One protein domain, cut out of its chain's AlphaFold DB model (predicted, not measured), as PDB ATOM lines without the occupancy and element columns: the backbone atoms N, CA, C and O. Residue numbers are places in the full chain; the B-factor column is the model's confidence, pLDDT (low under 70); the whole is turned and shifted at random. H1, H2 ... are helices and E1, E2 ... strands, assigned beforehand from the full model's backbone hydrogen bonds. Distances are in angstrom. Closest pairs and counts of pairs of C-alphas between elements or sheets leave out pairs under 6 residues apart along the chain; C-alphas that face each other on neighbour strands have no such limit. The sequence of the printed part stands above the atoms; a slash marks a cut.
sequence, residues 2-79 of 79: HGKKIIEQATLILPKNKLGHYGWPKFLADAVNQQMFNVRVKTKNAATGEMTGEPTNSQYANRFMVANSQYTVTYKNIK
ATOM      1  N   HIS A   2     152.971 107.308 141.604       50.06
ATOM      2  CA  HIS A   2     153.722 106.222 140.966       50.06
ATOM      3  C   HIS A   2     154.365 106.776 139.688       50.06
ATOM      4  O   HIS A   2     153.660 107.147 138.751       50.06
ATOM      5  N   GLY A   3     155.692 106.926 139.688       60.62
ATOM      6  CA  GLY A   3     156.437 107.413 138.527       60.62
ATOM      7  C   GLY A   3     156.211 106.505 137.318       60.62
ATOM      8  O   GLY A   3     156.165 105.283 137.451       60.62
ATOM      9  N   LYS A   4     156.051 107.095 136.128       68.25
ATOM     10  CA  LYS A   4     155.958 106.326 134.882       68.25
ATOM     11  C   LYS A   4     157.275 105.571 134.673       68.25
ATOM     12  O   LYS A   4     158.315 106.198 134.491       68.25
ATOM     13  N   LYS A   5     157.233 104.237 134.704       74.12
ATOM     14  CA  LYS A   5     158.392 103.382 134.416       74.12
ATOM     15  C   LYS A   5     158.610 103.318 132.905       74.12
ATOM     16  O   LYS A   5     157.722 102.881 132.176       74.12
ATOM     17  N   ILE A   6     159.787 103.734 132.444       76.44
ATOM     18  CA  ILE A   6     160.209 103.534 131.054       76.44
ATOM     19  C   ILE A   6     160.589 102.061 130.902       76.44
ATOM     20  O   ILE A   6     161.466 101.568 131.608       76.44
ATOM     21  N   ILE A   7     159.893 101.352 130.016       76.94
ATOM     22  CA  ILE A   7     160.166  99.936 129.722       76.94
ATOM     23  C   ILE A   7     161.190  99.767 128.604       76.94
ATOM     24  O   ILE A   7     161.807  98.714 128.494       76.94
ATOM     25  N   GLU A   8     161.330 100.789 127.760       79.81
ATOM     26  CA  GLU A   8     162.181 100.751 126.588       79.81
ATOM     27  C   GLU A   8     162.452 102.160 126.054       79.81
ATOM     28  O   GLU A   8     161.567 103.020 126.078       79.81
ATOM     29  N   GLN A   9     163.668 102.392 125.560       83.38
ATOM     30  CA  GLN A   9     164.080 103.652 124.955       83.38
ATOM     31  C   GLN A   9     165.104 103.383 123.852       83.38
ATOM     32  O   GLN A   9     166.052 102.631 124.058       83.38
ATOM     33  N   ALA A  10     164.946 104.064 122.719       80.25
ATOM     34  CA  ALA A  10     165.938 104.113 121.655       80.25
ATOM     35  C   ALA A  10     166.208 105.564 121.253       80.25
ATOM     36  O   ALA A  10     165.310 106.411 121.279       80.25
ATOM     37  N   THR A  11     167.449 105.838 120.859       81.88
ATOM     38  CA  THR A  11     167.854 107.116 120.270       81.88
ATOM     39  C   THR A  11     168.076 106.905 118.782       81.88
ATOM     40  O   THR A  11     168.924 106.117 118.374       81.88
ATOM     41  N   LEU A  12     167.308 107.627 117.970       76.81
ATOM     42  CA  LEU A  12     167.317 107.489 116.520       76.81
ATOM     43  C   LEU A  12     167.906 108.739 115.880       76.81
ATOM     44  O   LEU A  12     167.386 109.838 116.057       76.81
ATOM     45  N   ILE A  13     168.968 108.554 115.099       77.31
ATOM     46  CA  ILE A  13     169.527 109.605 114.249       77.31
ATOM     47  C   ILE A  13     168.978 109.384 112.845       77.31
ATOM     48  O   ILE A  13     169.344 108.431 112.158       77.31
ATOM     49  N   LEU A  14     168.068 110.260 112.426       72.75
ATOM     50  CA  LEU A  14     167.502 110.229 111.083       72.75
ATOM     51  C   LEU A  14     168.486 110.914 110.120       72.75
ATOM     52  O   LEU A  14     168.728 112.116 110.259       72.75
ATOM     53  N   PRO A  15     169.073 110.198 109.146       76.06
ATOM     54  CA  PRO A  15     170.008 110.810 108.218       76.06
ATOM     55  C   PRO A  15     169.275 111.841 107.349       76.06
ATOM     56  O   PRO A  15     168.135 111.631 106.929       76.06
ATOM     57  N   LYS A  16     169.926 112.978 107.072       78.31
ATOM     58  CA  LYS A  16     169.303 114.153 106.430       78.31
ATOM     59  C   LYS A  16     168.624 113.829 105.092       78.31
ATOM     60  O   LYS A  16     167.574 114.379 104.780       78.31
ATOM     61  N   ASN A  17     169.182 112.890 104.329       79.25
ATOM     62  CA  ASN A  17     168.632 112.411 103.055       79.25
ATOM     63  C   ASN A  17     167.373 111.526 103.199       79.25
ATOM     64  O   ASN A  17     166.732 111.218 102.197       79.25
ATOM     65  N   LYS A  18     167.008 111.114 104.418       70.19
ATOM     66  CA  LYS A  18     165.789 110.352 104.735       70.19
ATOM     67  C   LYS A  18     164.729 111.190 105.456       70.19
ATOM     68  O   LYS A  18     163.655 110.674 105.733       70.19
ATOM     69  N   LEU A  19     164.992 112.477 105.705       72.31
ATOM     70  CA  LEU A  19     164.045 113.415 106.326       72.31
ATOM     71  C   LEU A  19     163.022 114.017 105.347       72.31
ATOM     72  O   LEU A  19     162.172 114.803 105.755       72.31
ATOM     73  N   GLY A  20     163.095 113.672 104.058       73.25
ATOM     74  CA  GLY A  20     162.129 114.134 103.062       73.25
ATOM     75  C   GLY A  20     160.692 113.777 103.451       73.25
ATOM     76  O   GLY A  20     160.462 112.762 104.110       73.25
ATOM     77  N   HIS A  21     159.736 114.597 103.003       67.25
ATOM     78  CA  HIS A  21     158.325 114.607 103.427       67.25
ATOM     79  C   HIS A  21     157.672 113.211 103.500       67.25
ATOM     80  O   HIS A  21     156.864 112.959 104.387       67.25
ATOM     81  N   TYR A  22     158.072 112.294 102.614       70.44
ATOM     82  CA  TYR A  22     157.520 110.940 102.519       70.44
ATOM     83  C   TYR A  22     158.464 109.826 102.998       70.44
ATOM     84  O   TYR A  22     158.025 108.700 103.184       70.44
ATOM     85  N   GLY A  23     159.760 110.089 103.189       80.50
ATOM     86  CA  GLY A  23     160.737 109.042 103.527       80.50
ATOM     87  C   GLY A  23     160.868 108.784 105.027       80.50
ATOM     88  O   GLY A  23     161.059 107.645 105.460       80.50
ATOM     89  N   TRP A  24     160.733 109.842 105.827       85.69
ATOM     90  CA  TRP A  24     160.966 109.769 107.267       85.69
ATOM     91  C   TRP A  24     159.983 108.853 108.020       85.69
ATOM     92  O   TRP A  24     160.445 108.187 108.950       85.69
ATOM     93  N   PRO A  25     158.683 108.727 107.650       89.06
ATOM     94  CA  PRO A  25     157.754 107.899 108.418       89.06
ATOM     95  C   PRO A  25     158.105 106.416 108.357       89.06
ATOM     96  O   PRO A  25     158.052 105.732 109.380       89.06
ATOM     97  N   LYS A  26     158.497 105.923 107.173       89.38
ATOM     98  CA  LYS A  26     158.930 104.534 107.013       89.38
ATOM     99  C   LYS A  26     160.259 104.301 107.715       89.38
ATOM    100  O   LYS A  26     160.387 103.337 108.457       89.38
ATOM    101  N   PHE A  27     161.223 105.203 107.529       89.00
ATOM    102  CA  PHE A  27     162.544 105.057 108.137       89.00
ATOM    103  C   PHE A  27     162.469 105.003 109.668       89.00
ATOM    104  O   PHE A  27     163.083 104.137 110.286       89.00
ATOM    105  N   LEU A  28     161.681 105.892 110.283       87.62
ATOM    106  CA  LEU A  28     161.435 105.873 111.724       87.62
ATOM    107  C   LEU A  28     160.833 104.533 112.168       87.62
ATOM    108  O   LEU A  28     161.290 103.941 113.142       87.62
ATOM    109  N   ALA A  29     159.817 104.056 111.451       90.94
ATOM    110  CA  ALA A  29     159.133 102.811 111.771       90.94
ATOM    111  C   ALA A  29     160.041 101.578 111.645       90.94
ATOM    112  O   ALA A  29     160.030 100.718 112.527       90.94
ATOM    113  N   ASP A  30     160.851 101.514 110.588       90.44
ATOM    114  CA  ASP A  30     161.836 100.452 110.388       90.44
ATOM    115  C   ASP A  30     162.879 100.468 111.512       90.44
ATOM    116  O   ASP A  30     163.170  99.427 112.097       90.44
ATOM    117  N   ALA A  31     163.389 101.647 111.878       89.38
ATOM    118  CA  ALA A  31     164.382 101.767 112.939       89.38
ATOM    119  C   ALA A  31     163.823 101.365 114.314       89.38
ATOM    120  O   ALA A  31     164.503 100.688 115.083       89.38
ATOM    121  N   VAL A  32     162.562 101.702 114.606       89.25
ATOM    122  CA  VAL A  32     161.859 101.221 115.807       89.25
ATOM    123  C   VAL A  32     161.735  99.699 115.789       89.25
ATOM    124  O   VAL A  32     162.071  99.060 116.780       89.25
ATOM    125  N   ASN A  33     161.314  99.103 114.670       91.06
ATOM    126  CA  ASN A  33     161.192  97.646 114.544       91.06
ATOM    127  C   ASN A  33     162.533  96.907 114.675       91.06
ATOM    128  O   ASN A  33     162.536  95.747 115.083       91.06
ATOM    129  N   GLN A  34     163.647  97.554 114.324       90.19
ATOM    130  CA  GLN A  34     164.994  96.987 114.419       90.19
ATOM    131  C   GLN A  34     165.611  97.126 115.816       90.19
ATOM    132  O   GLN A  34     166.330  96.229 116.246       90.19
ATOM    133  N   GLN A  35     165.374  98.245 116.506       89.06
ATOM    134  CA  GLN A  35     166.065  98.568 117.763       89.06
ATOM    135  C   GLN A  35     165.250  98.246 119.013       89.06
ATOM    136  O   GLN A  35     165.827  97.999 120.068       89.06
ATOM    137  N   MET A  36     163.922  98.270 118.902       87.44
ATOM    138  CA  MET A  36     163.028  98.017 120.024       87.44
ATOM    139  C   MET A  36     162.601  96.543 120.024       87.44
ATOM    140  O   MET A  36     162.319  95.952 118.984       87.44
ATOM    141  N   PHE A  37     162.499  95.936 121.193       86.88
ATOM    142  CA  PHE A  37     161.962  94.617 121.478       86.88
ATOM    143  C   PHE A  37     160.457  94.647 121.754       86.88
ATOM    144  O   PHE A  37     159.737  93.808 121.215       86.88
ATOM    145  N   ASN A  38     159.966  95.595 122.559       85.06
ATOM    146  CA  ASN A  38     158.575  95.579 123.036       85.06
ATOM    147  C   ASN A  38     157.620  96.382 122.149       85.06
ATOM    148  O   ASN A  38     156.402  96.190 122.210       85.06
ATOM    149  N   VAL A  39     158.167  97.281 121.333       86.56
ATOM    150  CA  VAL A  39     157.407  98.127 120.414       86.56
ATOM    151  C   VAL A  39     157.552  97.616 118.984       86.56
ATOM    152  O   VAL A  39     158.647  97.310 118.515       86.56
ATOM    153  N   ARG A  40     156.434  97.545 118.262       88.81
ATOM    154  CA  ARG A  40     156.402  97.290 116.818       88.81
ATOM    155  C   ARG A  40     155.639  98.393 116.109       88.81
ATOM    156  O   ARG A  40     154.705  98.958 116.664       88.81
ATOM    157  N   VAL A  41     156.003  98.676 114.868       90.62
ATOM    158  CA  VAL A  41     155.257  99.560 113.977       90.62
ATOM    159  C   VAL A  41     154.760  98.746 112.799       90.62
ATOM    160  O   VAL A  41     155.537  98.053 112.142       90.62
ATOM    161  N   LYS A  42     153.458  98.825 112.543       92.19
ATOM    162  CA  LYS A  42     152.799  98.181 111.404       92.19
ATOM    163  C   LYS A  42     151.877  99.169 110.705       92.19
ATOM    164  O   LYS A  42     151.494 100.189 111.283       92.19
ATOM    165  N   THR A  43     151.491  98.845 109.482       92.88
ATOM    166  CA  THR A  43     150.476  99.593 108.741       92.88
ATOM    167  C   THR A  43     149.080  99.101 109.104       92.88
ATOM    168  O   THR A  43     148.816  97.896 109.081       92.88
ATOM    169  N   LYS A  44     148.186 100.043 109.420       89.94
ATOM    170  CA  LYS A  44     146.754  99.778 109.569       89.94
ATOM    171  C   LYS A  44     146.114  99.659 108.187       89.94
ATOM    172  O   LYS A  44     146.157 100.611 107.407       89.94
ATOM    173  N   ASN A  45     145.503  98.516 107.894       86.81
ATOM    174  CA  ASN A  45     144.696  98.331 106.696       86.81
ATOM    175  C   ASN A  45     143.489  99.285 106.750       86.81
ATOM    176  O   ASN A  45     142.765  99.322 107.745       86.81
ATOM    177  N   ALA A  46     143.280 100.076 105.697       84.38
ATOM    178  CA  ALA A  46     142.212 101.075 105.672       84.38
ATOM    179  C   ALA A  46     140.805 100.458 105.591       84.38
ATOM    180  O   ALA A  46     139.864 101.041 106.120       84.38
ATOM    181  N   ALA A  47     140.670  99.292 104.955       87.44
ATOM    182  CA  ALA A  47     139.398  98.605 104.762       87.44
ATOM    183  C   ALA A  47     139.015  97.742 105.972       87.44
ATOM    184  O   ALA A  47     137.884  97.812 106.440       87.44
ATOM    185  N   THR A  48     139.952  96.944 106.494       87.44
ATOM    186  CA  THR A  48     139.672  96.005 107.600       87.44
ATOM    187  C   THR A  48     139.997  96.580 108.976       87.44
ATOM    188  O   THR A  48     139.539  96.074 109.994       87.44
ATOM    189  N   GLY A  49     140.806  97.640 109.037       84.44
ATOM    190  CA  GLY A  49     141.306  98.200 110.290       84.44
ATOM    191  C   GLY A  49     142.392  97.362 110.971       84.44
ATOM    192  O   GLY A  49     142.895  97.779 112.016       84.44
ATOM    193  N   GLU A  50     142.772  96.222 110.393       86.62
ATOM    194  CA  GLU A  50     143.758  95.302 110.956       86.62
ATOM    195  C   GLU A  50     145.195  95.822 110.823       86.62
ATOM    196  O   GLU A  50     145.538  96.570 109.908       86.62
ATOM    197  N   MET A  51     146.067  95.380 111.731       87.56
ATOM    198  CA  MET A  51     147.479  95.764 111.777       87.56
ATOM    199  C   MET A  51     148.366  94.718 111.087       87.56
ATOM    200  O   MET A  51     149.031  93.916 111.752       87.56
ATOM    201  N   THR A  52     148.360  94.697 109.755       78.25
ATOM    202  CA  THR A  52     148.907  93.567 108.975       78.25
ATOM    203  C   THR A  52     150.028  93.927 108.004       78.25
ATOM    204  O   THR A  52     150.769  93.033 107.608       78.25
ATOM    205  N   GLY A  53     150.216  95.201 107.651       81.06
ATOM    206  CA  GLY A  53     151.227  95.598 106.664       81.06
ATOM    207  C   GLY A  53     152.590  95.959 107.261       81.06
ATOM    208  O   GLY A  53     152.672  96.451 108.393       81.06
ATOM    209  N   GLU A  54     153.652  95.799 106.467       89.06
ATOM    210  CA  GLU A  54     154.944  96.446 106.728       89.06
ATOM    211  C   GLU A  54     154.781  97.971 106.820       89.06
ATOM    212  O   GLU A  54     153.844  98.527 106.229       89.06
ATOM    213  N   PRO A  55     155.662  98.680 107.546       91.88
ATOM    214  CA  PRO A  55     155.637 100.132 107.568       91.88
ATOM    215  C   PRO A  55     155.707 100.748 106.171       91.88
ATOM    216  O   PRO A  55     156.490 100.333 105.317       91.88
ATOM    217  N   THR A  56     154.918 101.797 105.964       91.00
ATOM    218  CA  THR A  56     154.858 102.541 104.703       91.00
ATOM    219  C   THR A  56     155.389 103.960 104.870       91.00
ATOM    220  O   THR A  56     155.653 104.437 105.972       91.00
ATOM    221  N   ASN A  57     155.508 104.678 103.759       88.69
ATOM    222  CA  ASN A  57     155.871 106.096 103.729       88.69
ATOM    223  C   ASN A  57     154.772 107.023 104.293       88.69
ATOM    224  O   ASN A  57     154.957 108.236 104.369       88.69
ATOM    225  N   SER A  58     153.614 106.482 104.687       85.69
ATOM    226  CA  SER A  58     152.496 107.267 105.205       85.69
ATOM    227  C   SER A  58     152.599 107.471 106.715       85.69
ATOM    228  O   SER A  58     152.457 106.531 107.501       85.69
ATOM    229  N   GLN A  59     152.722 108.733 107.129       81.56
ATOM    230  CA  GLN A  59     152.618 109.128 108.539       81.56
ATOM    231  C   GLN A  59     151.250 108.792 109.158       81.56
ATOM    232  O   GLN A  59     151.137 108.644 110.373       81.56
ATOM    233  N   TYR A  60     150.210 108.636 108.332       83.62
ATOM    234  CA  TYR A  60     148.853 108.344 108.790       83.62
ATOM    235  C   TYR A  60     148.533 106.855 108.842       83.62
ATOM    236  O   TYR A  60     147.595 106.494 109.550       83.62
ATOM    237  N   ALA A  61     149.267 106.000 108.130       87.62
ATOM    238  CA  ALA A  61     148.970 104.568 108.067       87.62
ATOM    239  C   ALA A  61     149.754 103.758 109.112       87.62
ATOM    240  O   ALA A  61     149.229 102.790 109.666       87.62
ATOM    241  N   ASN A  62     150.980 104.183 109.429       90.81
ATOM    242  CA  ASN A  62     151.819 103.525 110.429       90.81
ATOM    243  C   ASN A  62     151.254 103.727 111.847       90.81
ATOM    244  O   ASN A  62     150.876 104.839 112.234       90.81
ATOM    245  N   ARG A  63     151.202 102.665 112.653       89.06
ATOM    246  CA  ARG A  63     150.824 102.723 114.075       89.06
ATOM    247  C   ARG A  63     151.805 101.938 114.925       89.06
ATOM    248  O   ARG A  63     152.235 100.852 114.544       89.06
ATOM    249  N   PHE A  64     152.098 102.492 116.095       86.88
ATOM    250  CA  PHE A  64     152.863 101.829 117.137       86.88
ATOM    251  C   PHE A  64     151.978 100.833 117.878       86.88
ATOM    252  O   PHE A  64     150.823 101.116 118.195       86.88
ATOM    253  N   MET A  65     152.544  99.674 118.163       84.94
ATOM    254  CA  MET A  65     151.918  98.562 118.848       84.94
ATOM    255  C   MET A  65     152.834  98.094 119.965       84.94
ATOM    256  O   MET A  65     154.051  98.028 119.800       84.94
ATOM    257  N   VAL A  66     152.222  97.711 121.072       81.56
ATOM    258  CA  VAL A  66     152.865  97.024 122.188       81.56
ATOM    259  C   VAL A  66     152.132  95.708 122.391       81.56
ATOM    260  O   VAL A  66     150.906  95.666 122.303       81.56
ATOM    261  N   ALA A  67     152.866  94.626 122.639       71.06
ATOM    262  CA  ALA A  67     152.257  93.307 122.849       71.06
ATOM    263  C   ALA A  67     151.391  93.247 124.124       71.06
ATOM    264  O   ALA A  67     150.553  92.363 124.261       71.06
ATOM    265  N   ASN A  68     151.577  94.197 125.046       66.75
ATOM    266  CA  ASN A  68     150.843  94.287 126.299       66.75
ATOM    267  C   ASN A  68     150.125  95.643 126.401       66.75
ATOM    268  O   ASN A  68     150.755  96.697 126.291       66.75
ATOM    269  N   SER A  69     148.810  95.608 126.632       63.19
ATOM    270  CA  SER A  69     147.920  96.778 126.704       63.19
ATOM    271  C   SER A  69     148.193  97.701 127.896       63.19
ATOM    272  O   SER A  69     147.654  98.803 127.955       63.19
ATOM    273  N   GLN A  70     149.048  97.283 128.832       65.25
ATOM    274  CA  GLN A  70     149.459  98.090 129.982       65.25
ATOM    275  C   GLN A  70     150.452  99.207 129.627       65.25
ATOM    276  O   GLN A  70     150.719 100.080 130.456       65.25
ATOM    277  N   TYR A  71     151.020  99.197 128.418       65.31
ATOM    278  CA  TYR A  71     152.050 100.150 128.021       65.31
ATOM    279  C   TYR A  71     151.506 101.229 127.089       65.31
ATOM    280  O   TYR A  71     150.753 100.968 126.156       65.31
ATOM    281  N   THR A  72     151.916 102.472 127.330       66.56
ATOM    282  CA  THR A  72     151.634 103.602 126.438       66.56
ATOM    283  C   THR A  72     152.910 103.983 125.703       66.56
ATOM    284  O   THR A  72     153.936 104.226 126.336       66.56
ATOM    285  N   VAL A  73     152.845 104.072 124.374       65.06
ATOM    286  CA  VAL A  73     153.956 104.576 123.562       65.06
ATOM    287  C   VAL A  73     153.872 106.097 123.509       65.06
ATOM    288  O   VAL A  73     152.931 106.661 122.955       65.06
ATOM    289  N   THR A  74     154.867 106.768 124.081       66.38
ATOM    290  CA  THR A  74     155.028 108.223 123.991       66.38
ATOM    291  C   THR A  74     156.282 108.535 123.191       66.38
ATOM    292  O   THR A  74     157.361 108.079 123.560       66.38
ATOM    293  N   TYR A  75     156.163 109.328 122.128       65.25
ATOM    294  CA  TYR A  75     157.312 109.852 121.391       65.25
ATOM    295  C   TYR A  75     157.474 111.342 121.695       65.25
ATOM    296  O   TYR A  75     156.495 112.085 121.766       65.25
ATOM    297  N   LYS A  76     158.718 111.785 121.889       63.62
ATOM    298  CA  LYS A  76     159.055 113.199 122.057       63.62
ATOM    299  C   LYS A  76     159.999 113.594 120.936       63.62
ATOM    300  O   LYS A  76     161.053 112.989 120.777       63.62
ATOM    301  N   ASN A  77     159.617 114.614 120.178       55.88
ATOM    302  CA  ASN A  77     160.546 115.256 119.265       55.88
ATOM    303  C   ASN A  77     161.540 116.070 120.109       55.88
ATOM    304  O   ASN A  77     161.126 116.948 120.872       55.88
ATOM    305  N   ILE A  78     162.822 115.719 120.045       54.97
ATOM    306  CA  ILE A  78     163.889 116.472 120.703       54.97
ATOM    307  C   ILE A  78     164.302 117.550 119.698       54.97
ATOM    308  O   ILE A  78     164.850 117.223 118.649       54.97
ATOM    309  N   LYS A  79     163.933 118.802 119.987       48.34
ATOM    310  CA  LYS A  79     164.368 119.981 119.227       48.34
ATOM    311  C   LYS A  79     165.781 120.377 119.624       48.34
ATOM    312  O   LYS A  79     166.077 120.254 120.834       48.34
TER     313      LYS A  79
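AT A GLANCE: This is residues 2 to 79 of the 79 residues of an uncharacterized protein of Rouxiella silvae (UniProt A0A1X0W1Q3). With little regular structure, the domain is one helix, H1, covering one face of a small antiparallel sheet, E2-E1-E3, in two layers, with long unnamed stretches at both ends, residues 2 to 23 and 67 to 79. The printed part has 78 residues; H1, E1, E2 and E3, in chain order, hold only 26, class mixed. It is compact, radius of gyration of the C-alphas 13.3 A, and only just flat, spanning 39 by 35 by 19 A.

HOW THE PARTS SIT: Start at H1, residues 24 to 35, where every O i to N i+4 pair is within hydrogen-bond range. Its height over the sheet is 8.7 A; its closest C-alpha pair with E1, residues 39 to 44, is Asn 33 and Arg 40, 5.3 A. E1 and E2, residues 51 to 53, form a hairpin, with N 43 and O 53 at 2.9 A. E3, residues 62 to 66, is antiparallel to E1, with N 65 and O 40 at 2.7 A.

IN THESE COORDINATES: Find C-alpha 24 at (160.966, 109.769, 107.267); H1 runs 16.2 A from there. E1 spans 15.3 A, E2 6.3 A and E3 13.5 A, ending at C-alpha 66, (152.865, 97.024, 122.188).

THE WHOLE: The farthest C-alphas, His 2 and Asn 17, are 41.2 A apart. The printed part has no cut and no long link; pLDDT is under 70 at residues 2 to 4, 21 and 68 to 79.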